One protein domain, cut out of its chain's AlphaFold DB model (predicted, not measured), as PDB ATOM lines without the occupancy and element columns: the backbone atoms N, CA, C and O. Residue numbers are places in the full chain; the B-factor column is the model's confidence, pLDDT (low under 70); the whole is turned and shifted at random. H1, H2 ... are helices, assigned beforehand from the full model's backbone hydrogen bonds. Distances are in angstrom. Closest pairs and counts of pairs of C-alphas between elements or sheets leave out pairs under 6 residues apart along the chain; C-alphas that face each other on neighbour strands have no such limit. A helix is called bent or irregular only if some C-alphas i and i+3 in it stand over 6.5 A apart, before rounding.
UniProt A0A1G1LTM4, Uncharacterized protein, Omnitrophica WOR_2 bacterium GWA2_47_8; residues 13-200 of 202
ATOM      1  N   ASN A  13     169.829 164.639  98.061       84.38
ATOM      2  CA  ASN A  13     169.367 163.805  96.948       84.38
ATOM      3  C   ASN A  13     170.295 162.605  96.721       84.38
ATOM      4  O   ASN A  13     169.818 161.489  96.565       84.38
ATOM      5  N   ALA A  14     171.618 162.798  96.783       85.00
ATOM      6  CA  ALA A  14     172.561 161.687  96.663       85.00
ATOM      7  C   ALA A  14     172.400 160.675  97.810       85.00
ATOM      8  O   ALA A  14     172.479 159.469  97.583       85.00
ATOM      9  N   ILE A  15     172.136 161.150  99.032       85.38
ATOM     10  CA  ILE A  15     171.803 160.302 100.185       85.38
ATOM     11  C   ILE A  15     170.524 159.513  99.911       85.38
ATOM     12  O   ILE A  15     170.531 158.291 100.039       85.38
ATOM     13  N   HIS A  16     169.456 160.191  99.491       89.31
ATOM     14  CA  HIS A  16     168.177 159.572  99.155       89.31
ATOM     15  C   HIS A  16     168.339 158.459  98.106       89.31
ATOM     16  O   HIS A  16     167.943 157.315  98.337       89.31
ATOM     17  N   ASP A  17     169.021 158.761  97.003       88.25
ATOM     18  CA  ASP A  17     169.263 157.811  95.917       88.25
ATOM     19  C   ASP A  17     170.149 156.643  96.369       88.25
ATOM     20  O   ASP A  17     169.913 155.491  95.990       88.25
ATOM     21  N   THR A  18     171.128 156.902  97.243       89.75
ATOM     22  CA  THR A  18     171.959 155.846  97.841       89.75
ATOM     23  C   THR A  18     171.117 154.914  98.708       89.75
ATOM     24  O   THR A  18     171.284 153.701  98.629       89.75
ATOM     25  N   ILE A  19     170.168 155.435  99.491       88.56
ATOM     26  CA  ILE A  19     169.269 154.607 100.313       88.56
ATOM     27  C   ILE A  19     168.360 153.737  99.434       88.56
ATOM     28  O   ILE A  19     168.055 152.605  99.805       88.56
ATOM     29  N   ILE A  20     167.937 154.225  98.267       89.56
ATOM     30  CA  ILE A  20     167.101 153.449  97.338       89.56
ATOM     31  C   ILE A  20     167.907 152.343  96.651       89.56
ATOM     32  O   ILE A  20     167.411 151.221  96.475       89.56
ATOM     33  N   THR A  21     169.131 152.655  96.232       87.94
ATOM     34  CA  THR A  21     169.938 151.789  95.364       87.94
ATOM     35  C   THR A  21     170.804 150.810  96.154       87.94
ATOM     36  O   THR A  21     170.764 149.605  95.875       87.94
ATOM     37  N   ASP A  22     171.524 151.285  97.171       88.88
ATOM     38  CA  ASP A  22     172.432 150.473  97.974       88.88
ATOM     39  C   ASP A  22     171.669 149.603  98.982       88.88
ATOM     40  O   ASP A  22     170.885 150.059  99.821       88.88
ATOM     41  N   ARG A  23     171.914 148.292  98.908       84.94
ATOM     42  CA  ARG A  23     171.212 147.299  99.729       84.94
ATOM     43  C   ARG A  23     171.517 147.459 101.218       84.94
ATOM     44  O   ARG A  23     170.636 147.182 102.035       84.94
ATOM     45  N   TYR A  24     172.742 147.821 101.578       85.19
ATOM     46  CA  TYR A  24     173.179 147.895 102.968       85.19
ATOM     47  C   TYR A  24     172.709 149.189 103.629       85.19
ATOM     48  O   TYR A  24     172.167 149.134 104.735       85.19
ATOM     49  N   ALA A  25     172.797 150.311 102.914       87.31
ATOM     50  CA  ALA A  25     172.191 151.576 103.300       87.31
ATOM     51  C   ALA A  25     170.688 151.391 103.527       87.31
ATOM     52  O   ALA A  25     170.204 151.639 104.630       87.31
ATOM     53  N   TYR A  26     169.962 150.841 102.546       88.88
ATOM     54  CA  TYR A  26     168.535 150.552 102.694       88.88
ATOM     55  C   TYR A  26     168.224 149.743 103.962       88.88
ATOM     56  O   TYR A  26     167.309 150.078 104.718       88.88
ATOM     57  N   ARG A  27     168.973 148.659 104.200       86.00
ATOM     58  CA  ARG A  27     168.770 147.779 105.359       86.00
ATOM     59  C   ARG A  27     168.961 148.520 106.671       86.00
ATOM     60  O   ARG A  27     168.125 148.381 107.561       86.00
ATOM     61  N   TRP A  28     170.020 149.308 106.783       88.56
ATOM     62  CA  TRP A  28     170.296 150.043 108.006       88.56
ATOM     63  C   TRP A  28     169.332 151.204 108.224       88.56
ATOM     64  O   TRP A  28     168.846 151.368 109.335       88.56
ATOM     65  N   PHE A  29     168.935 151.938 107.183       89.75
ATOM     66  CA  PHE A  29     167.888 152.954 107.323       89.75
ATOM     67  C   PHE A  29     166.524 152.333 107.639       89.75
ATOM     68  O   PHE A  29     165.773 152.873 108.447       89.75
ATOM     69  N   THR A  30     166.223 151.148 107.104       88.56
ATOM     70  CA  THR A  30     165.044 150.376 107.526       88.56
ATOM     71  C   THR A  30     165.140 149.998 109.005       88.56
ATOM     72  O   THR A  30     164.144 150.083 109.720       88.56
ATOM     73  N   TYR A  31     166.324 149.593 109.475       86.25
ATOM     74  CA  TYR A  31     166.571 149.314 110.888       86.25
ATOM     75  C   TYR A  31     166.358 150.572 111.739       86.25
ATOM     76  O   TYR A  31     165.534 150.530 112.648       86.25
ATOM     77  N   LEU A  32     167.008 151.685 111.387       87.88
ATOM     78  CA  LEU A  32     166.919 152.990 112.045       87.88
ATOM     79  C   LEU A  32     165.461 153.435 112.197       87.88
ATOM     80  O   LEU A  32     165.001 153.652 113.316       87.88
ATOM     81  N   VAL A  33     164.714 153.499 111.090       87.44
ATOM     82  CA  VAL A  33     163.320 153.974 111.061       87.44
ATOM     83  C   VAL A  33     162.403 153.099 111.917       87.44
ATOM     84  O   VAL A  33     161.433 153.579 112.493       87.44
ATOM     85  N   VAL A  34     162.703 151.810 112.067       83.75
ATOM     86  CA  VAL A  34     161.885 150.901 112.880       83.75
ATOM     87  C   VAL A  34     162.222 150.982 114.385       83.75
ATOM     88  O   VAL A  34     161.464 150.449 115.207       83.75
ATOM     89  N   GLN A  35     163.300 151.672 114.782       83.62
ATOM     90  CA  GLN A  35     163.699 151.787 116.186       83.62
ATOM     91  C   GLN A  35     162.751 152.652 117.013       83.62
ATOM     92  O   GLN A  35     162.396 153.774 116.653       83.62
ATOM     93  N   LYS A  36     162.418 152.156 118.212       81.56
ATOM     94  CA  LYS A  36     161.539 152.862 119.159       81.56
ATOM     95  C   LYS A  36     162.107 154.217 119.586       81.56
ATOM     96  O   LYS A  36     161.335 155.149 119.775       81.56
ATOM     97  N   ALA A  37     163.432 154.320 119.728       80.69
ATOM     98  CA  ALA A  37     164.106 155.558 120.120       80.69
ATOM     99  C   ALA A  37     163.888 156.674 119.086       80.69
ATOM    100  O   ALA A  37     163.529 157.790 119.451       80.69
ATOM    101  N   LEU A  38     164.018 156.348 117.796       83.25
ATOM    102  CA  LEU A  38     163.757 157.300 116.722       83.25
ATOM    103  C   LEU A  38     162.262 157.614 116.605       83.25
ATOM    104  O   LEU A  38     161.892 158.777 116.513       83.25
ATOM    105  N   MET A  39     161.389 156.604 116.684       80.19
ATOM    106  CA  MET A  39     159.940 156.839 116.668       80.19
ATOM    107  C   MET A  39     159.498 157.786 117.787       80.19
ATOM    108  O   MET A  39     158.672 158.656 117.545       80.19
ATOM    109  N   ALA A  40     160.056 157.651 118.995       79.69
ATOM    110  CA  ALA A  40     159.765 158.552 120.107       79.69
ATOM    111  C   ALA A  40     160.242 159.988 119.834       79.69
ATOM    112  O   ALA A  40     159.514 160.927 120.136       79.69
ATOM    113  N   TYR A  41     161.414 160.157 119.212       80.31
ATOM    114  CA  TYR A  41     161.961 161.466 118.829       80.31
ATOM    115  C   TYR A  41     161.136 162.187 117.748       80.31
ATOM    116  O   TYR A  41     161.148 163.415 117.653       80.31
ATOM    117  N   VAL A  42     160.435 161.421 116.914       82.12
ATOM    118  CA  VAL A  42     159.767 161.924 115.707       82.12
ATOM    119  C   VAL A  42     158.234 161.999 115.867       82.12
ATOM    120  O   VAL A  42     157.554 162.605 115.046       82.12
ATOM    121  N   ARG A  43     157.680 161.454 116.960       69.62
ATOM    122  CA  ARG A  43     156.234 161.255 117.198       69.62
ATOM    123  C   ARG A  43     155.365 162.519 117.176       69.62
ATOM    124  O   ARG A  43     154.162 162.407 117.020       69.62
ATOM    125  N   GLU A  44     155.942 163.700 117.363       67.38
ATOM    126  CA  GLU A  44     155.191 164.964 117.451       67.38
ATOM    127  C   GLU A  44     155.109 165.714 116.112       67.38
ATOM    128  O   GLU A  44     154.744 166.888 116.061       67.38
ATOM    129  N   GLN A  45     155.485 165.065 115.008       72.38
ATOM    130  CA  GLN A  45     155.682 165.734 113.729       72.38
ATOM    131  C   GLN A  45     154.734 165.219 112.644       72.38
ATOM    132  O   GLN A  45     154.817 164.072 112.210       72.38
ATOM    133  N   LYS A  46     153.924 166.147 112.117       70.94
ATOM    134  CA  LYS A  46     152.922 165.919 111.063       70.94
ATOM    135  C   LYS A  46     153.381 165.074 109.861       70.94
ATOM    136  O   LYS A  46     152.612 164.201 109.473       70.94
ATOM    137  N   PRO A  47     154.574 165.264 109.250       73.69
ATOM    138  CA  PRO A  47     154.944 164.466 108.075       73.69
ATOM    139  C   PRO A  47     155.093 162.971 108.391       73.69
ATOM    140  O   PRO A  47     154.937 162.135 107.511       73.69
ATOM    141  N   PHE A  48     155.354 162.604 109.643       78.75
ATOM    142  CA  PHE A  48     155.587 161.217 110.034       78.75
ATOM    143  C   PHE A  48     154.302 160.479 110.431       78.75
ATOM    144  O   PHE A  48     154.265 159.248 110.352       78.75
ATOM    145  N   ASP A  49     153.237 161.211 110.768       77.00
ATOM    146  CA  ASP A  49     151.930 160.638 111.109       77.00
ATOM    147  C   ASP A  49     151.312 159.855 109.942       77.00
ATOM    148  O   ASP A  49     150.630 158.858 110.171       77.00
ATOM    149  N   GLU A  50     151.601 160.235 108.694       80.81
ATOM    150  CA  GLU A  50     151.116 159.531 107.497       80.81
ATOM    151  C   GLU A  50     152.112 158.476 106.982       80.81
ATOM    152  O   GLU A  50     151.720 157.373 106.579       80.81
ATOM    153  N   LEU A  51     153.419 158.763 107.043       84.44
ATOM    154  CA  LEU A  51     154.457 157.899 106.465       84.44
ATOM    155  C   LEU A  51     154.652 156.588 107.248       84.44
ATOM    156  O   LEU A  51     154.820 155.522 106.647       84.44
ATOM    157  N   TYR A  52     154.601 156.622 108.585       84.50
ATOM    158  CA  TYR A  52     154.817 155.425 109.411       84.50
ATOM    159  C   TYR A  52     153.689 154.383 109.314       84.50
ATOM    160  O   TYR A  52     154.000 153.190 109.175       84.50
ATOM    161  N   PRO A  53     152.392 154.756 109.366       85.75
ATOM    162  CA  PRO A  53     151.305 153.811 109.124       85.75
ATOM    163  C   PRO A  53     151.387 153.171 107.741       85.75
ATOM    164  O   PRO A  53     151.230 151.952 107.624       85.75
ATOM    165  N   TYR A  54     151.720 153.956 106.713       88.38
ATOM    166  CA  TYR A  54     151.880 153.439 105.359       88.38
ATOM    167  C   TYR A  54     153.065 152.461 105.253       88.38
ATOM    168  O   TYR A  54     152.926 151.371 104.692       88.38
ATOM    169  N   LEU A  55     154.199 152.755 105.903       88.38
ATOM    170  CA  LEU A  55     155.342 151.833 105.984       88.38
ATOM    171  C   LEU A  55     154.975 150.518 106.687       88.38
ATOM    172  O   LEU A  55     155.389 149.430 106.260       88.38
ATOM    173  N   LYS A  56     154.180 150.601 107.758       87.06
ATOM    174  CA  LYS A  56     153.678 149.430 108.486       87.06
ATOM    175  C   LYS A  56     152.759 148.587 107.600       87.06
ATOM    176  O   LYS A  56     152.913 147.365 107.575       87.06
ATOM    177  N   GLN A  57     151.862 149.221 106.846       88.75
ATOM    178  CA  GLN A  57     150.980 148.545 105.896       88.75
ATOM    179  C   GLN A  57     151.782 147.827 104.804       88.75
ATOM    180  O   GLN A  57     151.570 146.635 104.583       88.75
ATOM    181  N   LEU A  58     152.752 148.500 104.175       88.88
ATOM    182  CA  LEU A  58     153.619 147.884 103.162       88.88
ATOM    183  C   LEU A  58     154.409 146.696 103.723       88.88
ATOM    184  O   LEU A  58     154.533 145.670 103.058       88.88
ATOM    185  N   THR A  59     154.902 146.799 104.959       87.25
ATOM    186  CA  THR A  59     155.607 145.694 105.629       87.25
ATOM    187  C   THR A  59     154.680 144.502 105.879       87.25
ATOM    188  O   THR A  59     155.083 143.354 105.688       87.25
ATOM    189  N   HIS A  60     153.424 144.753 106.256       88.38
ATOM    190  CA  HIS A  60     152.433 143.696 106.429       88.38
ATOM    191  C   HIS A  60     152.101 143.009 105.098       88.38
ATOM    192  O   HIS A  60     152.181 141.786 105.012       88.38
ATOM    193  N   ILE A  61     151.843 143.782 104.037       89.38
ATOM    194  CA  ILE A  61     151.607 143.252 102.685       89.38
ATOM    195  C   ILE A  61     152.805 142.413 102.219       89.38
ATOM    196  O   ILE A  61     152.626 141.298 101.737       89.38
ATOM    197  N   GLN A  62     154.033 142.905 102.416       88.88
ATOM    198  CA  GLN A  62     155.252 142.167 102.078       88.88
ATOM    199  C   GLN A  62     155.340 140.833 102.837       88.88
ATOM    200  O   GLN A  62     155.717 139.824 102.250       88.88
ATOM    201  N   THR A  63     154.954 140.814 104.116       87.19
ATOM    202  CA  THR A  63     154.912 139.589 104.933       87.19
ATOM    203  C   THR A  63     153.928 138.576 104.356       87.19
ATOM    204  O   THR A  63     154.284 137.412 104.185       87.19
ATOM    205  N   VAL A  64     152.717 139.016 104.001       90.25
ATOM    206  CA  VAL A  64     151.702 138.151 103.381       90.25
ATOM    207  C   VAL A  64     152.209 137.587 102.053       90.25
ATOM    208  O   VAL A  64     152.092 136.387 101.825       90.25
ATOM    209  N   ILE A  65     152.839 138.411 101.210       90.69
ATOM    210  CA  ILE A  65     153.417 137.958  99.935       90.69
ATOM    211  C   ILE A  65     154.497 136.894 100.164       90.69
ATOM    212  O   ILE A  65     154.492 135.882  99.472       90.69
ATOM    213  N   VAL A  66     155.396 137.084 101.138       87.19
ATOM    214  CA  VAL A  66     156.439 136.092 101.462       87.19
ATOM    215  C   VAL A  66     155.822 134.782 101.952       87.19
ATOM    216  O   VAL A  66     156.243 133.716 101.514       87.19
ATOM    217  N   MET A  67     154.795 134.841 102.805       88.31
ATOM    218  CA  MET A  67     154.090 133.642 103.270       88.31
ATOM    219  C   MET A  67     153.418 132.894 102.116       88.31
ATOM    220  O   MET A  67     153.588 131.682 101.991       88.31
ATOM    221  N   LEU A  68     152.713 133.611 101.234       90.56
ATOM    222  CA  LEU A  68     152.119 133.024 100.033       90.56
ATOM    223  C   LEU A  68     153.188 132.419  99.120       90.56
ATOM    224  O   LEU A  68     152.993 131.322  98.610       90.56
ATOM    225  N   PHE A  69     154.336 133.083  98.971       89.19
ATOM    226  CA  PHE A  69     155.446 132.586  98.160       89.19
ATOM    227  C   PHE A  69     155.989 131.259  98.700       89.19
ATOM    228  O   PHE A  69     156.196 130.326  97.929       89.19
ATOM    229  N   LEU A  70     156.165 131.142 100.022       85.62
ATOM    230  CA  LEU A  70     156.604 129.901 100.666       85.62
ATOM    231  C   LEU A  70     155.580 128.773 100.488       85.62
ATOM    232  O   LEU A  70     155.961 127.656 100.144       85.62
ATOM    233  N   ILE A  71     154.286 129.066 100.653       88.06
ATOM    234  CA  ILE A  71     153.211 128.088 100.428       88.06
ATOM    235  C   ILE A  71     153.216 127.623  98.965       88.06
ATOM    236  O   ILE A  71     153.202 126.423  98.697       88.06
ATOM    237  N   SER A  72     153.292 128.552  98.009       87.94
ATOM    238  CA  SER A  72     153.347 128.224  96.581       87.94
ATOM    239  C   SER A  72     154.602 127.437  96.205       87.94
ATOM    240  O   SER A  72     154.520 126.548  95.361       87.94
ATOM    241  N   ALA A  73     155.743 127.702  96.848       84.62
ATOM    242  CA  ALA A  73     156.972 126.942  96.636       84.62
ATOM    243  C   ALA A  73     156.834 125.477  97.084       84.62
ATOM    244  O   ALA A  73     157.316 124.584  96.394       84.62
ATOM    245  N   VAL A  74     156.127 125.212  98.188       83.44
ATOM    246  CA  VAL A  74     155.815 123.838  98.621       83.44
ATOM    247  C   VAL A  74     154.813 123.177  97.668       83.44
ATOM    248  O   VAL A  74     154.994 122.027  97.274       83.44
ATOM    249  N   LEU A  75     153.783 123.908  97.233       86.06
ATOM    250  CA  LEU A  75     152.784 123.388  96.290       86.06
ATOM    251  C   LEU A  75     153.359 123.080  94.903       86.06
ATOM    252  O   LEU A  75     152.777 122.273  94.178       86.06
ATOM    253  N   PHE A  76     154.499 123.670  94.535       83.94
ATOM    254  CA  PHE A  76     155.166 123.420  93.257       83.94
ATOM    255  C   PHE A  76     155.510 121.943  93.038       83.94
ATOM    256  O   PHE A  76     155.426 121.464  91.909       83.94
ATOM    257  N   PHE A  77     155.809 121.199  94.107       80.88
ATOM    258  CA  PHE A  77     156.090 119.763  94.023       80.88
ATOM    259  C   PHE A  77     154.863 118.923  93.638       80.88
ATOM    260  O   PHE A  77     155.019 117.831  93.103       80.88
ATOM    261  N   SER A  78     153.646 119.414  93.897       86.50
ATOM    262  CA  SER A  78     152.394 118.709  93.581       86.50
ATOM    263  C   SER A  78     151.680 119.278  92.348       86.50
ATOM    264  O   SER A  78     151.070 118.529  91.591       86.50
ATOM    265  N   PHE A  79     151.762 120.593  92.124       90.12
ATOM    266  CA  PHE A  79     151.032 121.306  91.069       90.12
ATOM    267  C   PHE A  79     151.934 122.327  90.352       90.12
ATOM    268  O   PHE A  79     151.731 123.537  90.494       90.12
ATOM    269  N   PRO A  80     152.925 121.880  89.561       84.94
ATOM    270  CA  PRO A  80     154.015 122.735  89.085       84.94
ATOM    271  C   PRO A  80     153.548 123.895  88.193       84.94
ATOM    272  O   PRO A  80     154.025 125.017  88.347       84.94
ATOM    273  N   TYR A  81     152.581 123.673  87.296       89.50
ATOM    274  CA  TYR A  81     152.107 124.717  86.377       89.50
ATOM    275  C   TYR A  81     151.324 125.828  87.092       89.50
ATOM    276  O   TYR A  81     151.586 127.012  86.881       89.50
ATOM    277  N   ILE A  82     150.392 125.451  87.975       90.12
ATOM    278  CA  ILE A  82     149.568 126.402  88.735       90.12
ATOM    279  C   ILE A  82     150.447 127.151  89.742       90.12
ATOM    280  O   ILE A  82     150.424 128.380  89.795       90.12
ATOM    281  N   ALA A  83     151.270 126.423  90.501       87.62
ATOM    282  CA  ALA A  83     152.187 127.017  91.465       87.62
ATOM    283  C   ALA A  83     153.219 127.927  90.786       87.62
ATOM    284  O   ALA A  83     153.504 129.003  91.303       87.62
ATOM    285  N   GLY A  84     153.732 127.549  89.610       86.62
ATOM    286  CA  GLY A  84     154.660 128.368  88.830       86.62
ATOM    287  C   GLY A  84     154.057 129.710  88.409       86.62
ATOM    288  O   GLY A  84     154.688 130.752  88.598       86.62
ATOM    289  N   ALA A  85     152.813 129.711  87.916       90.12
ATOM    290  CA  ALA A  85     152.104 130.945  87.569       90.12
ATOM    291  C   ALA A  85     151.892 131.853  88.795       90.12
ATOM    292  O   ALA A  85     152.135 133.063  88.727       90.12
ATOM    293  N   ILE A  86     151.508 131.268  89.936       92.00
ATOM    294  CA  ILE A  86     151.340 132.001  91.198       92.00
ATOM    295  C   ILE A  86     152.680 132.581  91.676       92.00
ATOM    296  O   ILE A  86     152.739 133.763  92.015       92.00
ATOM    297  N   LEU A  87     153.764 131.798  91.654       89.06
ATOM    298  CA  LEU A  87     155.105 132.248  92.040       89.06
ATOM    299  C   LEU A  87     155.575 133.427  91.181       89.06
ATOM    300  O   LEU A  87     156.096 134.401  91.726       89.06
ATOM    301  N   GLY A  88     155.342 133.378  89.866       88.94
ATOM    302  CA  GLY A  88     155.646 134.486  88.959       88.94
ATOM    303  C   GLY A  88     154.878 135.763  89.317       88.94
ATOM    304  O   GLY A  88     155.475 136.834  89.448       88.94
ATOM    305  N   GLY A  89     153.567 135.650  89.557       92.44
ATOM    306  CA  GLY A  89     152.733 136.779  89.979       92.44
ATOM    307  C   GLY A  89     153.165 137.373  91.325       92.44
ATOM    308  O   GLY A  89     153.313 138.592  91.456       92.44
ATOM    309  N   LEU A  90     153.438 136.515  92.313       92.56
ATOM    310  CA  LEU A  90     153.919 136.928  93.632       92.56
ATOM    311  C   LEU A  90     155.298 137.589  93.562       92.56
ATOM    312  O   LEU A  90     155.515 138.579  94.256       92.56
ATOM    313  N   ALA A  91     156.207 137.107  92.709       89.19
ATOM    314  CA  ALA A  91     157.523 137.716  92.519       89.19
ATOM    315  C   ALA A  91     157.413 139.152  91.975       89.19
ATOM    316  O   ALA A  91     158.060 140.063  92.497       89.19
ATOM    317  N   ILE A  92     156.545 139.384  90.984       92.38
ATOM    318  CA  ILE A  92     156.302 140.728  90.434       92.38
ATOM    319  C   ILE A  92     155.718 141.655  91.506       92.38
ATOM    320  O   ILE A  92     156.187 142.786  91.680       92.38
ATOM    321  N   LEU A  93     154.711 141.184  92.249       93.00
ATOM    322  CA  LEU A  93     154.118 141.954  93.345       93.00
ATOM    323  C   LEU A  93     155.145 142.261  94.437       93.00
ATOM    324  O   LEU A  93     155.210 143.397  94.909       93.00
ATOM    325  N   TYR A  94     155.987 141.289  94.790       90.25
ATOM    326  CA  TYR A  94     157.044 141.455  95.778       90.25
ATOM    327  C   TYR A  94     158.015 142.572  95.391       90.25
ATOM    328  O   TYR A  94     158.256 143.473  96.193       90.25
ATOM    329  N   VAL A  95     158.521 142.564  94.152       90.44
ATOM    330  CA  VAL A  95     159.443 143.600  93.656       90.44
ATOM    331  C   VAL A  95     158.787 144.981  93.688       90.44
ATOM    332  O   VAL A  95     159.401 145.947  94.142       90.44
ATOM    333  N   ARG A  96     157.514 145.089  93.283       93.00
ATOM    334  CA  ARG A  96     156.775 146.362  93.336       93.00
ATOM    335  C   ARG A  96     156.643 146.897  94.762       93.00
ATOM    336  O   ARG A  96     156.877 148.084  94.990       93.00
ATOM    337  N   ILE A  97     156.278 146.043  95.718       91.50
ATOM    338  CA  ILE A  97     156.157 146.431  97.130       91.50
ATOM    339  C   ILE A  97     157.524 146.786  97.719       91.50
ATOM    340  O   ILE A  97     157.633 147.781  98.436       91.50
ATOM    341  N   LEU A  98     158.572 146.032  97.383       89.44
ATOM    342  CA  LEU A  98     159.936 146.306  97.828       89.44
ATOM    343  C   LEU A  98     160.411 147.687  97.363       89.44
ATOM    344  O   LEU A  98     160.933 148.447  98.175       89.44
ATOM    345  N   ASN A  99     160.183 148.036  96.095       90.88
ATOM    346  CA  ASN A  99     160.569 149.339  95.552       90.88
ATOM    347  C   ASN A  99     159.805 150.481  96.233       90.88
ATOM    348  O   ASN A  99     160.422 151.449  96.668       90.88
ATOM    349  N   LYS A 100     158.486 150.337  96.430       92.12
ATOM    350  CA  LYS A 100     157.691 151.321  97.188       92.12
ATOM    351  C   LYS A 100     158.188 151.492  98.623       92.12
ATOM    352  O   LYS A 100     158.216 152.602  99.142       92.12
ATOM    353  N   LYS A 101     158.579 150.396  99.273       90.75
ATOM    354  CA  LYS A 101     159.112 150.426 100.636       90.75
ATOM    355  C   LYS A 101     160.483 151.102 100.696       90.75
ATOM    356  O   LYS A 101     160.737 151.828 101.648       90.75
ATOM    357  N   ARG A 102     161.358 150.864  99.711       91.44
ATOM    358  CA  ARG A 102     162.665 151.540  99.587       91.44
ATOM    359  C   ARG A 102     162.504 153.044  99.480       91.44
ATOM    360  O   ARG A 102     163.100 153.759 100.275       91.44
ATOM    361  N   GLU A 103     161.638 153.478  98.574       92.62
ATOM    362  CA  GLU A 103     161.296 154.885  98.387       92.62
ATOM    363  C   GLU A 103     160.802 155.513  99.696       92.62
ATOM    364  O   GLU A 103     161.337 156.511 100.160       92.62
ATOM    365  N   LEU A 104     159.846 154.868 100.367       91.19
ATOM    366  CA  LEU A 104     159.283 155.389 101.609       91.19
ATOM    367  C   LEU A 104     160.312 155.473 102.749       91.19
ATOM    368  O   LEU A 104     160.303 156.424 103.525       91.19
ATOM    369  N   VAL A 105     161.208 154.487 102.859       91.56
ATOM    370  CA  VAL A 105     162.306 154.520 103.839       91.56
ATOM    371  C   VAL A 105     163.284 155.647 103.520       91.56
ATOM    372  O   VAL A 105     163.703 156.342 104.443       91.56
ATOM    373  N   ALA A 106     163.622 155.853 102.245       91.25
ATOM    374  CA  ALA A 106     164.492 156.941 101.818       91.25
ATOM    375  C   ALA A 106     163.865 158.309 102.111       91.25
ATOM    376  O   ALA A 106     164.539 159.175 102.659       91.25
ATOM    377  N   GLN A 107     162.566 158.476 101.859       90.69
ATOM    378  CA  GLN A 107     161.828 159.698 102.190       90.69
ATOM    379  C   GLN A 107     161.838 159.982 103.696       90.69
ATOM    380  O   GLN A 107     162.237 161.068 104.111       90.69
ATOM    381  N   ILE A 108     161.475 158.996 104.526       90.00
ATOM    382  CA  ILE A 108     161.494 159.142 105.991       90.00
ATOM    383  C   ILE A 108     162.910 159.487 106.479       90.00
ATOM    384  O   ILE A 108     163.077 160.383 107.306       90.00
ATOM    385  N   ALA A 109     163.930 158.796 105.965       90.25
ATOM    386  CA  ALA A 109     165.322 159.040 106.325       90.25
ATOM    387  C   ALA A 109     165.789 160.446 105.925       90.25
ATOM    388  O   ALA A 109     166.410 161.130 106.735       90.25
ATOM    389  N   SER A 110     165.463 160.898 104.714       89.69
ATOM    390  CA  SER A 110     165.818 162.234 104.231       89.69
ATOM    391  C   SER A 110     165.164 163.341 105.054       89.69
ATOM    392  O   SER A 110     165.842 164.310 105.391       89.69
ATOM    393  N   GLU A 111     163.893 163.194 105.436       88.44
ATOM    394  CA  GLU A 111     163.212 164.159 106.313       88.44
ATOM    395  C   GLU A 111     163.862 164.224 107.705       88.44
ATOM    396  O   GLU A 111     164.053 165.307 108.262       88.44
ATOM    397  N   ILE A 112     164.282 163.077 108.250       88.69
ATOM    398  CA  ILE A 112     165.005 163.012 109.528       88.69
ATOM    399  C   ILE A 112     166.383 163.687 109.419       88.69
ATOM    400  O   ILE A 112     166.726 164.521 110.256       88.69
ATOM    401  N   ILE A 113     167.146 163.386 108.366       89.56
ATOM    402  CA  ILE A 113     168.482 163.963 108.142       89.56
ATOM    403  C   ILE A 113     168.390 165.476 107.950       89.56
ATOM    404  O   ILE A 113     169.158 166.218 108.555       89.56
ATOM    405  N   LYS A 114     167.430 165.947 107.150       88.19
ATOM    406  CA  LYS A 114     167.208 167.376 106.894       88.19
ATOM    407  C   LYS A 114     166.847 168.151 108.165       88.19
ATOM    408  O   LYS A 114     167.144 169.337 108.253       88.19
ATOM    409  N   LYS A 115     166.207 167.495 109.137       85.38
ATOM    410  CA  LYS A 115     165.890 168.086 110.443       85.38
ATOM    411  C   LYS A 115     167.123 168.202 111.342       85.38
ATOM    412  O   LYS A 115     167.240 169.181 112.070       85.38
ATOM    413  N   ASP A 116     167.991 167.193 111.344       86.50
ATOM    414  CA  ASP A 116     169.124 167.125 112.273       86.50
ATOM    415  C   ASP A 116     170.414 167.763 111.723       86.50
ATOM    416  O   ASP A 116     171.312 168.079 112.505       86.50
ATOM    417  N   PHE A 117     170.523 167.961 110.403       86.25
ATOM    418  CA  PHE A 117     171.713 168.510 109.753       86.25
ATOM    419  C   PHE A 117     171.365 169.616 108.753       86.25
ATOM    420  O   PHE A 117     170.610 169.406 107.803       86.25
ATOM    421  N   ASP A 118     172.013 170.771 108.904       86.19
ATOM    422  CA  ASP A 118     171.963 171.833 107.901       86.19
ATOM    423  C   ASP A 118     172.625 171.393 106.587       86.19
ATOM    424  O   ASP A 118     173.538 170.561 106.566       86.19
ATOM    425  N   ALA A 119     172.230 172.011 105.470       80.44
ATOM    426  CA  ALA A 119     172.740 171.666 104.138       80.44
ATOM    427  C   ALA A 119     174.279 171.716 104.039       80.44
ATOM    428  O   ALA A 119     174.886 170.881 103.368       80.44
ATOM    429  N   ALA A 120     174.918 172.652 104.747       79.25
ATOM    430  CA  ALA A 120     176.375 172.749 104.817       79.25
ATOM    431  C   ALA A 120     177.011 171.577 105.586       79.25
ATOM    432  O   ALA A 120     178.067 171.088 105.188       79.25
ATOM    433  N   ALA A 121     176.363 171.093 106.650       80.00
ATOM    434  CA  ALA A 121     176.824 169.937 107.414       80.00
ATOM    435  C   ALA A 121     176.660 168.633 106.616       80.00
ATOM    436  O   ALA A 121     177.562 167.796 106.623       80.00
ATOM    437  N   ILE A 122     175.559 168.492 105.866       81.31
ATOM    438  CA  ILE A 122     175.342 167.369 104.935       81.31
ATOM    439  C   ILE A 122     176.439 167.347 103.862       81.31
ATOM    440  O   ILE A 122     177.015 166.298 103.588       81.31
ATOM    441  N   GLY A 123     176.782 168.516 103.314       79.25
ATOM    442  CA  GLY A 123     177.856 168.676 102.332       79.25
ATOM    443  C   GLY A 123     179.232 168.215 102.816       79.25
ATOM    444  O   GLY A 123     180.089 167.907 101.994       79.25
ATOM    445  N   GLN A 124     179.453 168.126 104.128       83.31
ATOM    446  CA  GLN A 124     180.744 167.760 104.719       83.31
ATOM    447  C   GLN A 124     180.792 166.329 105.264       83.31
ATOM    448  O   GLN A 124     181.873 165.859 105.627       83.31
ATOM    449  N   LYS A 125     179.653 165.630 105.326       83.00
ATOM    450  CA  LYS A 125     179.559 164.290 105.910       83.00
ATOM    451  C   LYS A 125     179.260 163.232 104.861       83.00
ATOM    452  O   LYS A 125     178.514 163.445 103.909       83.00
ATOM    453  N   THR A 126     179.830 162.049 105.058       85.75
ATOM    454  CA  THR A 126     179.425 160.854 104.312       85.75
ATOM    455  C   THR A 126     178.187 160.223 104.944       85.75
ATOM    456  O   THR A 126     177.913 160.409 106.131       85.75
ATOM    457  N   LEU A 127     177.469 159.398 104.176       83.56
ATOM    458  CA  LEU A 127     176.354 158.598 104.697       83.56
ATOM    459  C   LEU A 127     176.770 157.748 105.908       83.56
ATOM    460  O   LEU A 127     176.000 157.585 106.846       83.56
ATOM    461  N   PHE A 128     178.006 157.245 105.893       84.06
ATOM    462  CA  PHE A 128     178.585 156.475 106.988       84.06
ATOM    463  C   PHE A 128     178.706 157.303 108.270       84.06
ATOM    464  O   PHE A 128     178.306 156.850 109.334       84.06
ATOM    465  N   GLN A 129     179.219 158.531 108.164       86.38
ATOM    466  CA  GLN A 129     179.353 159.432 109.311       86.38
ATOM    467  C   GLN A 129     177.987 159.844 109.864       86.38
ATOM    468  O   GLN A 129     177.803 159.858 111.075       86.38
ATOM    469  N   ILE A 130     177.012 160.106 108.987       88.12
ATOM    470  CA  ILE A 130     175.626 160.375 109.397       88.12
ATOM    471  C   ILE A 130     175.046 159.161 110.136       88.12
ATOM    472  O   ILE A 130     174.418 159.310 111.183       88.12
ATOM    473  N   ALA A 131     175.275 157.951 109.619       87.38
ATOM    474  CA  ALA A 131     174.814 156.730 110.263       87.38
ATOM    475  C   ALA A 131     175.456 156.523 111.647       87.38
ATOM    476  O   ALA A 131     174.769 156.133 112.591       87.38
ATOM    477  N   GLU A 132     176.744 156.836 111.785       87.81
ATOM    478  CA  GLU A 132     177.478 156.721 113.049       87.81
ATOM    479  C   GLU A 132     177.025 157.750 114.097       87.81
ATOM    480  O   GLU A 132     176.889 157.425 115.281       87.81
ATOM    481  N   ASP A 133     176.696 158.971 113.664       89.88
ATOM    482  CA  ASP A 133     176.108 159.990 114.537       89.88
ATOM    483  C   ASP A 133     174.769 159.507 115.119       89.88
ATOM    484  O   ASP A 133     174.529 159.618 116.325       89.88
ATOM    485  N   TYR A 134     173.905 158.912 114.289       88.88
ATOM    486  CA  TYR A 134     172.639 158.329 114.748       88.88
ATOM    487  C   TYR A 134     172.836 157.098 115.634       88.88
ATOM    488  O   TYR A 134     172.142 156.972 116.643       88.88
ATOM    489  N   SER A 135     173.779 156.222 115.279       86.62
ATOM    490  CA  SER A 135     174.202 155.065 116.078       86.62
ATOM    491  C   SER A 135     174.537 155.488 117.510       86.62
ATOM    492  O   SER A 135     173.919 155.025 118.475       86.62
ATOM    493  N   THR A 136     175.407 156.491 117.635       87.56
ATOM    494  CA  THR A 136     175.852 157.037 118.920       87.56
ATOM    495  C   THR A 136     174.716 157.737 119.669       87.56
ATOM    496  O   THR A 136     174.486 157.465 120.851       87.56
ATOM    497  N   ARG A 137     173.961 158.613 118.990       87.81
ATOM    498  CA  ARG A 137     172.888 159.420 119.600       87.81
ATOM    499  C   ARG A 137     171.731 158.564 120.113       87.81
ATOM    500  O   ARG A 137     171.182 158.850 121.177       87.81
ATOM    501  N   LEU A 138     171.350 157.530 119.365       84.50
ATOM    502  CA  LEU A 138     170.210 156.665 119.682       84.50
ATOM    503  C   LEU A 138     170.616 155.383 120.421       84.50
ATOM    504  O   LEU A 138     169.733 154.617 120.810       84.50
ATOM    505  N   LYS A 139     171.922 155.168 120.644       84.56
ATOM    506  CA  LYS A 139     172.500 153.950 121.239       84.56
ATOM    507  C   LYS A 139     172.042 152.684 120.515       84.56
ATOM    508  O   LYS A 139     171.599 151.720 121.141       84.56
ATOM    509  N   ILE A 140     172.108 152.725 119.191       84.06
ATOM    510  CA  ILE A 140     171.793 151.600 118.311       84.06
ATOM    511  C   ILE A 140     173.085 151.116 117.641       84.06
ATOM    512  O   ILE A 140     174.037 151.884 117.587       84.06
ATOM    513  N   PRO A 141     173.164 149.876 117.136       84.12
ATOM    514  CA  PRO A 141     174.349 149.388 116.446       84.12
ATOM    515  C   PRO A 141     174.694 150.218 115.205       84.12
ATOM    516  O   PRO A 141     173.808 150.669 114.464       84.12
ATOM    517  N   SER A 142     175.997 150.346 114.948       84.44
ATOM    518  CA  SER A 142     176.520 151.024 113.763       84.44
ATOM    519  C   SER A 142     176.046 150.350 112.472       84.44
ATOM    520  O   SER A 142     175.571 149.204 112.461       84.44
ATOM    521  N   LEU A 143     176.201 151.056 111.351       81.44
ATOM    522  CA  LEU A 143     175.960 150.503 110.018       81.44
ATOM    523  C   LEU A 143     176.740 149.200 109.810       81.44
ATOM    524  O   LEU A 143     176.163 148.194 109.397       81.44
ATOM    525  N   VAL A 144     178.027 149.201 110.162       83.19
ATOM    526  CA  VAL A 144     178.924 148.050 109.989       83.19
ATOM    527  C   VAL A 144     178.502 146.885 110.872       83.19
ATOM    528  O   VAL A 144     178.357 145.768 110.376       83.19
ATOM    529  N   ASP A 145     178.245 147.145 112.155       82.81
ATOM    530  CA  ASP A 145     177.864 146.098 113.104       82.81
ATOM    531  C   ASP A 145     176.530 145.463 112.723       82.81
ATOM    532  O   ASP A 145     176.358 144.245 112.811       82.81
ATOM    533  N   THR A 146     175.585 146.283 112.259       79.88
ATOM    534  CA  THR A 146     174.278 145.812 111.797       79.88
ATOM    535  C   THR A 146     174.433 144.884 110.595       79.88
ATOM    536  O   THR A 146     173.853 143.799 110.588       79.88
ATOM    537  N   ILE A 147     175.235 145.272 109.597       80.81
ATOM    538  CA  ILE A 147     175.506 144.443 108.414       80.81
ATOM    539  C   ILE A 147     176.168 143.127 108.830       80.81
ATOM    540  O   ILE A 147     175.675 142.058 108.471       80.81
ATOM    541  N   TYR A 148     177.225 143.202 109.642       84.00
ATOM    542  CA  TYR A 148     177.968 142.031 110.100       84.00
ATOM    543  C   TYR A 148     177.070 141.031 110.841       84.00
ATOM    544  O   TYR A 148     177.046 139.841 110.512       84.00
ATOM    545  N   ARG A 149     176.273 141.509 111.808       82.44
ATOM    546  CA  ARG A 149     175.360 140.655 112.584       82.44
ATOM    547  C   ARG A 149     174.272 140.044 111.711       82.44
ATOM    548  O   ARG A 149     173.956 138.866 111.873       82.44
ATOM    549  N   LEU A 150     173.702 140.810 110.782       80.00
ATOM    550  CA  LEU A 150     172.669 140.300 109.881       80.00
ATOM    551  C   LEU A 150     173.205 139.227 108.945       80.00
ATOM    552  O   LEU A 150     172.535 138.211 108.763       80.00
ATOM    553  N   ASP A 151     174.399 139.416 108.393       82.75
ATOM    554  CA  ASP A 151     175.020 138.424 107.518       82.75
ATOM    555  C   ASP A 151     175.398 137.155 108.294       82.75
ATOM    556  O   ASP A 151     175.239 136.043 107.783       82.75
ATOM    557  N   GLN A 152     175.810 137.285 109.559       85.25
ATOM    558  CA  GLN A 152     176.058 136.138 110.431       85.25
ATOM    559  C   GLN A 152     174.767 135.379 110.773       85.25
ATOM    560  O   GLN A 152     174.737 134.153 110.648       85.25
ATOM    561  N   ILE A 153     173.692 136.082 111.153       84.50
ATOM    562  CA  ILE A 153     172.373 135.473 111.403       84.50
ATOM    563  C   ILE A 153     171.872 134.784 110.135       84.50
ATOM    564  O   ILE A 153     171.423 133.641 110.197       84.50
ATOM    565  N   TYR A 154     171.995 135.451 108.987       83.50
ATOM    566  CA  TYR A 154     171.620 134.920 107.684       83.50
ATOM    567  C   TYR A 154     172.334 133.607 107.380       83.50
ATOM    568  O   TYR A 154     171.685 132.577 107.195       83.50
ATOM    569  N   ARG A 155     173.669 133.629 107.398       86.06
ATOM    570  CA  ARG A 155     174.499 132.459 107.114       86.06
ATOM    571  C   ARG A 155     174.180 131.306 108.062       86.06
ATOM    572  O   ARG A 155     173.955 130.190 107.603       86.06
ATOM    573  N   ASN A 156     174.120 131.576 109.364       87.31
ATOM    574  CA  ASN A 156     173.870 130.542 110.364       87.31
ATOM    575  C   ASN A 156     172.470 129.937 110.208       87.31
ATOM    576  O   ASN A 156     172.326 128.720 110.254       87.31
ATOM    577  N   THR A 157     171.450 130.764 109.962       85.94
ATOM    578  CA  THR A 157     170.066 130.298 109.779       85.94
ATOM    579  C   THR A 157     169.939 129.411 108.542       85.94
ATOM    580  O   THR A 157     169.340 128.341 108.621       85.94
ATOM    581  N   VAL A 158     170.542 129.812 107.416       86.75
ATOM    582  CA  VAL A 158     170.556 128.996 106.190       86.75
ATOM    583  C   VAL A 158     171.224 127.644 106.443       86.75
ATOM    584  O   VAL A 158     170.644 126.615 106.102       86.75
ATOM    585  N   ILE A 159     172.404 127.630 107.073       86.44
ATOM    586  CA  ILE A 159     173.146 126.392 107.360       86.44
ATOM    587  C   ILE A 159     172.337 125.470 108.276       86.44
ATOM    588  O   ILE A 159     172.189 124.290 107.971       86.44
ATOM    589  N   VAL A 160     171.786 125.997 109.374       88.88
ATOM    590  CA  VAL A 160     171.018 125.201 110.342       88.88
ATOM    591  C   VAL A 160     169.787 124.577 109.689       88.88
ATOM    592  O   VAL A 160     169.544 123.385 109.873       88.88
ATOM    593  N   ILE A 161     169.031 125.344 108.897       86.19
ATOM    594  CA  ILE A 161     167.842 124.818 108.212       86.19
ATOM    595  C   ILE A 161     168.244 123.762 107.178       86.19
ATOM    596  O   ILE A 161     167.637 122.695 107.153       86.19
ATOM    597  N   LEU A 162     169.285 124.009 106.373       84.06
ATOM    598  CA  LEU A 162     169.775 123.030 105.396       84.06
ATOM    599  C   LEU A 162     170.183 121.712 106.059       84.06
ATOM    600  O   LEU A 162     169.725 120.654 105.634       84.06
ATOM    601  N   LEU A 163     170.995 121.774 107.119       84.94
ATOM    602  CA  LEU A 163     171.415 120.585 107.864       84.94
ATOM    603  C   LEU A 163     170.210 119.844 108.449       84.94
ATOM    604  O   LEU A 163     170.126 118.626 108.334       84.94
ATOM    605  N   THR A 164     169.253 120.575 109.021       85.44
ATOM    606  CA  THR A 164     168.043 119.981 109.607       85.44
ATOM    607  C   THR A 164     167.224 119.236 108.554       85.44
ATOM    608  O   THR A 164     166.802 118.108 108.791       85.44
ATOM    609  N   VAL A 165     167.026 119.826 107.372       81.38
ATOM    610  CA  VAL A 165     166.239 119.177 106.315       81.38
ATOM    611  C   VAL A 165     166.965 117.963 105.733       81.38
ATOM    612  O   VAL A 165     166.324 116.935 105.524       81.38
ATOM    613  N   LEU A 166     168.287 118.035 105.547       77.75
ATOM    614  CA  LEU A 166     169.092 116.894 105.092       77.75
ATOM    615  C   LEU A 166     169.087 115.722 106.087       77.75
ATOM    616  O   LEU A 166     169.160 114.572 105.666       77.75
ATOM    617  N   LEU A 167     168.997 116.002 107.393       80.88
ATOM    618  CA  LEU A 167     168.941 114.973 108.436       80.88
ATOM    619  C   LEU A 167     167.566 114.299 108.546       80.88
ATOM    620  O   LEU A 167     167.494 113.122 108.887       80.88
ATOM    621  N   ILE A 168     166.480 115.036 108.293       79.06
ATOM    622  CA  ILE A 168     165.106 114.535 108.455       79.06
ATOM    623  C   ILE A 168     164.600 113.856 107.182       79.06
ATOM    624  O   ILE A 168     163.869 112.868 107.257       79.06
ATOM    625  N   TYR A 169     164.951 114.392 106.014       72.25
ATOM    626  CA  TYR A 169     164.392 113.947 104.748       72.25
ATOM    627  C   TYR A 169     165.497 113.342 103.871       72.25
ATOM    628  O   TYR A 169     166.378 114.077 103.417       72.25
ATOM    629  N   PRO A 170     165.471 112.020 103.606       67.38
ATOM    630  CA  PRO A 170     166.467 111.360 102.770       67.38
ATOM    631  C   PRO A 170     166.238 111.737 101.297       67.38
ATOM    632  O   PRO A 170     165.660 110.980 100.518       67.38
ATOM    633  N   MET A 171     166.651 112.949 100.914       65.12
ATOM    634  CA  MET A 171     166.590 113.413  99.529       65.12
ATOM    635  C   MET A 171     167.574 112.638  98.665       65.12
ATOM    636  O   MET A 171     168.721 112.398  99.046       65.12
ATOM    637  N   ARG A 172     167.159 112.333  97.434       69.12
ATOM    638  CA  ARG A 172     168.109 111.969  96.386       69.12
ATOM    639  C   ARG A 172     168.945 113.211  96.068       69.12
ATOM    640  O   ARG A 172     168.393 114.262  95.748       69.12
ATOM    641  N   LEU A 173     170.270 113.096  96.165       67.00
ATOM    642  CA  LEU A 173     171.204 114.133  95.717       67.00
ATOM    643  C   LEU A 173     170.984 114.380  94.216       67.00
ATOM    644  O   LEU A 173     171.412 113.598  93.373       67.00
ATOM    645  N   GLY A 174     170.246 115.441  93.893       74.56
ATOM    646  CA  GLY A 174     169.788 115.758  92.544       74.56
ATOM    647  C   GLY A 174     169.100 117.123  92.489       74.56
ATOM    648  O   GLY A 174     169.336 117.988  93.336       74.56
ATOM    649  N   TRP A 175     168.232 117.331  91.497       74.19
ATOM    650  CA  TRP A 175     167.563 118.620  91.274       74.19
ATOM    651  C   TRP A 175     166.653 119.047  92.441       74.19
ATOM    652  O   TRP A 175     166.523 120.239  92.703       74.19
ATOM    653  N   GLU A 176     166.082 118.092  93.178       74.19
ATOM    654  CA  GLU A 176     165.206 118.342  94.333       74.19
ATOM    655  C   GLU A 176     165.964 119.010  95.487       74.19
ATOM    656  O   GLU A 176     165.495 119.999  96.050       74.19
ATOM    657  N   ALA A 177     167.177 118.533  95.784       77.62
ATOM    658  CA  ALA A 177     168.037 119.113  96.814       77.62
ATOM    659  C   ALA A 177     168.492 120.535  96.442       77.62
ATOM    660  O   ALA A 177     168.539 121.417  97.303       77.62
ATOM    661  N   LEU A 178     168.774 120.785  95.156       78.56
ATOM    662  CA  LEU A 178     169.090 122.126  94.653       78.56
ATOM    663  C   LEU A 178     167.882 123.065  94.750       78.56
ATOM    664  O   LEU A 178     168.014 124.177  95.261       78.56
ATOM    665  N   ALA A 179     166.703 122.614  94.316       77.19
ATOM    666  CA  ALA A 179     165.472 123.396  94.384       77.19
ATOM    667  C   ALA A 179     165.119 123.757  95.834       77.19
ATOM    668  O   ALA A 179     164.859 124.921  96.139       77.19
ATOM    669  N   LEU A 180     165.195 122.785  96.746       79.56
ATOM    670  CA  LEU A 180     164.977 123.003  98.170       79.56
ATOM    671  C   LEU A 180     166.002 123.981  98.758       79.56
ATOM    672  O   LEU A 180     165.626 124.889  99.498       79.56
ATOM    673  N   SER A 181     167.283 123.837  98.407       79.69
ATOM    674  CA  SER A 181     168.334 124.742  98.882       79.69
ATOM    675  C   SER A 181     168.081 126.179  98.432       79.69
ATOM    676  O   SER A 181     168.215 127.105  99.231       79.69
ATOM    677  N   CYS A 182     167.637 126.369  97.186       81.38
ATOM    678  CA  CYS A 182     167.195 127.666  96.688       81.38
ATOM    679  C   CYS A 182     166.005 128.198  97.494       81.38
ATOM    680  O   CYS A 182     166.051 129.339  97.953       81.38
ATOM    681  N   VAL A 183     164.967 127.389  97.723       81.50
ATOM    682  CA  VAL A 183     163.787 127.805  98.503       81.50
ATOM    683  C   VAL A 183     164.172 128.206  99.928       81.50
ATOM    684  O   VAL A 183     163.722 129.248 100.398       81.50
ATOM    685  N   ILE A 184     165.044 127.444 100.596       84.00
ATOM    686  CA  ILE A 184     165.539 127.765 101.942       84.00
ATOM    687  C   ILE A 184     166.348 129.062 101.917       84.00
ATOM    688  O   ILE A 184     166.068 129.970 102.697       84.00
ATOM    689  N   TYR A 185     167.315 129.185 101.005       84.06
ATOM    690  CA  TYR A 185     168.158 130.374 100.884       84.06
ATOM    691  C   TYR A 185     167.312 131.634 100.645       84.06
ATOM    692  O   TYR A 185     167.413 132.610 101.391       84.06
ATOM    693  N   PHE A 186     166.413 131.599  99.656       80.31
ATOM    694  CA  PHE A 186     165.523 132.718  99.356       80.31
ATOM    695  C   PHE A 186     164.515 132.973 100.480       80.31
ATOM    696  O   PHE A 186     164.261 134.132 100.814       80.31
ATOM    697  N   GLY A 187     163.961 131.930 101.094       81.38
ATOM    698  CA  GLY A 187     163.039 132.048 102.221       81.38
ATOM    699  C   GLY A 187     163.688 132.771 103.396       81.38
ATOM    700  O   GLY A 187     163.195 133.811 103.832       81.38
ATOM    701  N   VAL A 188     164.853 132.296 103.837       82.88
ATOM    702  CA  VAL A 188     165.625 132.906 104.927       82.88
ATOM    703  C   VAL A 188     166.039 134.336 104.579       82.88
ATOM    704  O   VAL A 188     165.901 135.234 105.412       82.88
ATOM    705  N   ALA A 189     166.476 134.586 103.340       77.88
ATOM    706  CA  ALA A 189     166.887 135.920 102.900       77.88
ATOM    707  C   ALA A 189     165.746 136.928 103.017       77.88
ATOM    708  O   ALA A 189     165.967 138.061 103.447       77.88
ATOM    709  N   ASN A 190     164.534 136.524 102.644       74.81
ATOM    710  CA  ASN A 190     163.368 137.393 102.682       74.81
ATOM    711  C   ASN A 190     162.811 137.542 104.098       74.81
ATOM    712  O   ASN A 190     162.521 138.667 104.501       74.81
ATOM    713  N   VAL A 191     162.756 136.458 104.880       76.25
ATOM    714  CA  VAL A 191     162.304 136.494 106.279       76.25
ATOM    715  C   VAL A 191     163.194 137.399 107.126       76.25
ATOM    716  O   VAL A 191     162.684 138.221 107.887       76.25
ATOM    717  N   ILE A 192     164.517 137.336 106.943       74.69
ATOM    718  CA  ILE A 192     165.441 138.195 107.695       74.69
ATOM    719  C   ILE A 192     165.237 139.684 107.377       74.69
ATOM    720  O   ILE A 192     165.346 140.534 108.260       74.69
ATOM    721  N   ASN A 193     164.838 140.009 106.144       69.06
ATOM    722  CA  ASN A 193     164.578 141.387 105.723       69.06
ATOM    723  C   ASN A 193     163.161 141.900 106.074       69.06
ATOM    724  O   ASN A 193     162.857 143.056 105.766       69.06
ATOM    725  N   LEU A 194     162.288 141.109 106.721       67.56
ATOM    726  CA  LEU A 194     160.899 141.510 107.032       67.56
ATOM    727  C   LEU A 194     160.765 142.587 108.126       67.56
ATOM    728  O   LEU A 194     159.659 142.941 108.523       67.56
ATOM    729  N   GLY A 195     161.859 143.162 108.621       61.94
ATOM    730  CA  GLY A 195     161.816 144.257 109.595       61.94
ATOM    731  C   GLY A 195     161.495 143.833 111.030       61.94
ATOM    732  O   GLY A 195     161.813 144.564 111.964       61.94
ATOM    733  N   PHE A 196     160.930 142.640 111.228       61.53
ATOM    734  CA  PHE A 196     160.648 142.083 112.551       61.53
ATOM    735  C   PHE A 196     161.929 141.883 113.375       61.53
ATOM    736  O   PHE A 196     162.008 142.338 114.512       61.53
ATOM    737  N   LEU A 197     162.966 141.289 112.776       63.38
ATOM    738  CA  LEU A 197     164.253 141.055 113.443       63.38
ATOM    739  C   LEU A 197     164.960 142.355 113.835       63.38
ATOM    740  O   LEU A 197     165.607 142.412 114.878       63.38
ATOM    741  N   TYR A 198     164.770 143.426 113.063       67.62
ATOM    742  CA  TYR A 198     165.353 144.735 113.358       67.62
ATOM    743  C   TYR A 198     164.859 145.325 114.683       67.62
ATOM    744  O   TYR A 198     165.610 146.022 115.353       67.62
ATOM    745  N   ARG A 199     163.643 144.992 115.138       63.25
ATOM    746  CA  ARG A 199     163.137 145.450 116.448       63.25
ATOM    747  C   ARG A 199     163.809 144.775 117.643       63.25
ATOM    748  O   ARG A 199     163.691 145.279 118.758       63.25
ATOM    749  N   HIS A 200     164.450 143.632 117.419       66.19
ATOM    750  CA  HIS A 200     165.017 142.783 118.469       66.19
ATOM    751  C   HIS A 200     166.547 142.710 118.428       66.19
ATOM    752  O   HIS A 200     167.154 142.255 119.394       66.19
TER     753      HIS A 200
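What this domain is: This is residues 13 to 200 of the 202 residues of an uncharacterized protein of Omnitrophica WOR_2 bacterium GWA2_47_8 (UniProt A0A1G1LTM4). Two long helical hairpins, H4 with H5 and H8 with H9, run along a rod-shaped domain, the second set beside the far part of the first and meeting it over a modest contact of H4 with H9. The short helices H1, H2, H3, H6 and H7 gather toward the other end, where H2 crosses between H5 and H8, H1 runs beside H5, and H6 lies at the tip. The printed part has 188 residues with nine named helices, H1 to H9 in order, and no named strand; its class is all helix. It is only just compact, close to loose, with a radius of gyration of the C-alphas of 19.2 A and spans of 61 by 29 by 27 A.

Where its parts are: Find C-alpha 13 at (169.367, 163.805, 96.948), where H1 begins; it runs to residue 21. H2 follows at residues 23 to 34 and H3 at residues 36 to 42. H4, residues 46 to 75, is 45.0 A long; it is neither bent nor irregular, but only just: C-alphas 47 and 50 are 6.3 A apart. Look next at C-alpha 80, at (154.015, 122.735, 89.085): from there H5, the longest helix, runs 52.3 A to residue 116. H6 holds residues 119 to 124, H7 residues 127 to 138, and H8 residues 143 to 168, 37.6 A long. H9, residues 175 to 192, is 25.6 A long and ends at C-alpha 192, at (165.441, 138.195, 107.695).

How they stand to each other: Start at His 16: its C-alpha is 5.3 A from that of Ala 106, the closest pair where H1 touches H5, at a shallow tilt of 24 degrees, opposite ways. H1 and H2 touch only at the corner, closest at C-alphas 19 and 26, 4.8 A. H2 touches H5 at C-alphas 30 and 105, 6.2 A, and H8 at C-alphas 28 and 143, 6.0 A, about perpendicular to H8 at 81 degrees. H3 is close to but not clearly touching H7, with C-alphas 37 and 138 at 6.2 A. H4 and H5 form a hairpin at a shallow tilt of 22 degrees, closest at C-alphas 72 and 83, 5.4 A. H5 and H6 meet only through their link. H7 touches H8 about perpendicular, at 86 degrees, closest at C-alphas 131 and 143, 6.3 A. H8 and H9 form a hairpin, closest at C-alphas 158 and 185, 6.0 A, at a tilt of 36 degrees, only just steep. H9 touches H4 with residues 183 to 191 alone, closest at C-alphas 70 and 187, 7.0 A. H5 is apart from both H8 and H9. Every O i to N i+4 pair is within hydrogen-bond range in H1, H2, H3, H5, H6, H7, H8 and H9; in H4 it is 23 of 26.

The domain as a whole: Look to Ala 120 and Pro 170 for the two C-alphas farthest apart, 62.2 A. The printed part has no cut, and no link is long; that from H8 to H9 is short, the others tight. Mean pLDDT of the printed part is 83.8, with residues 43 to 44, 170 to 173 and 193 to 200 under 70.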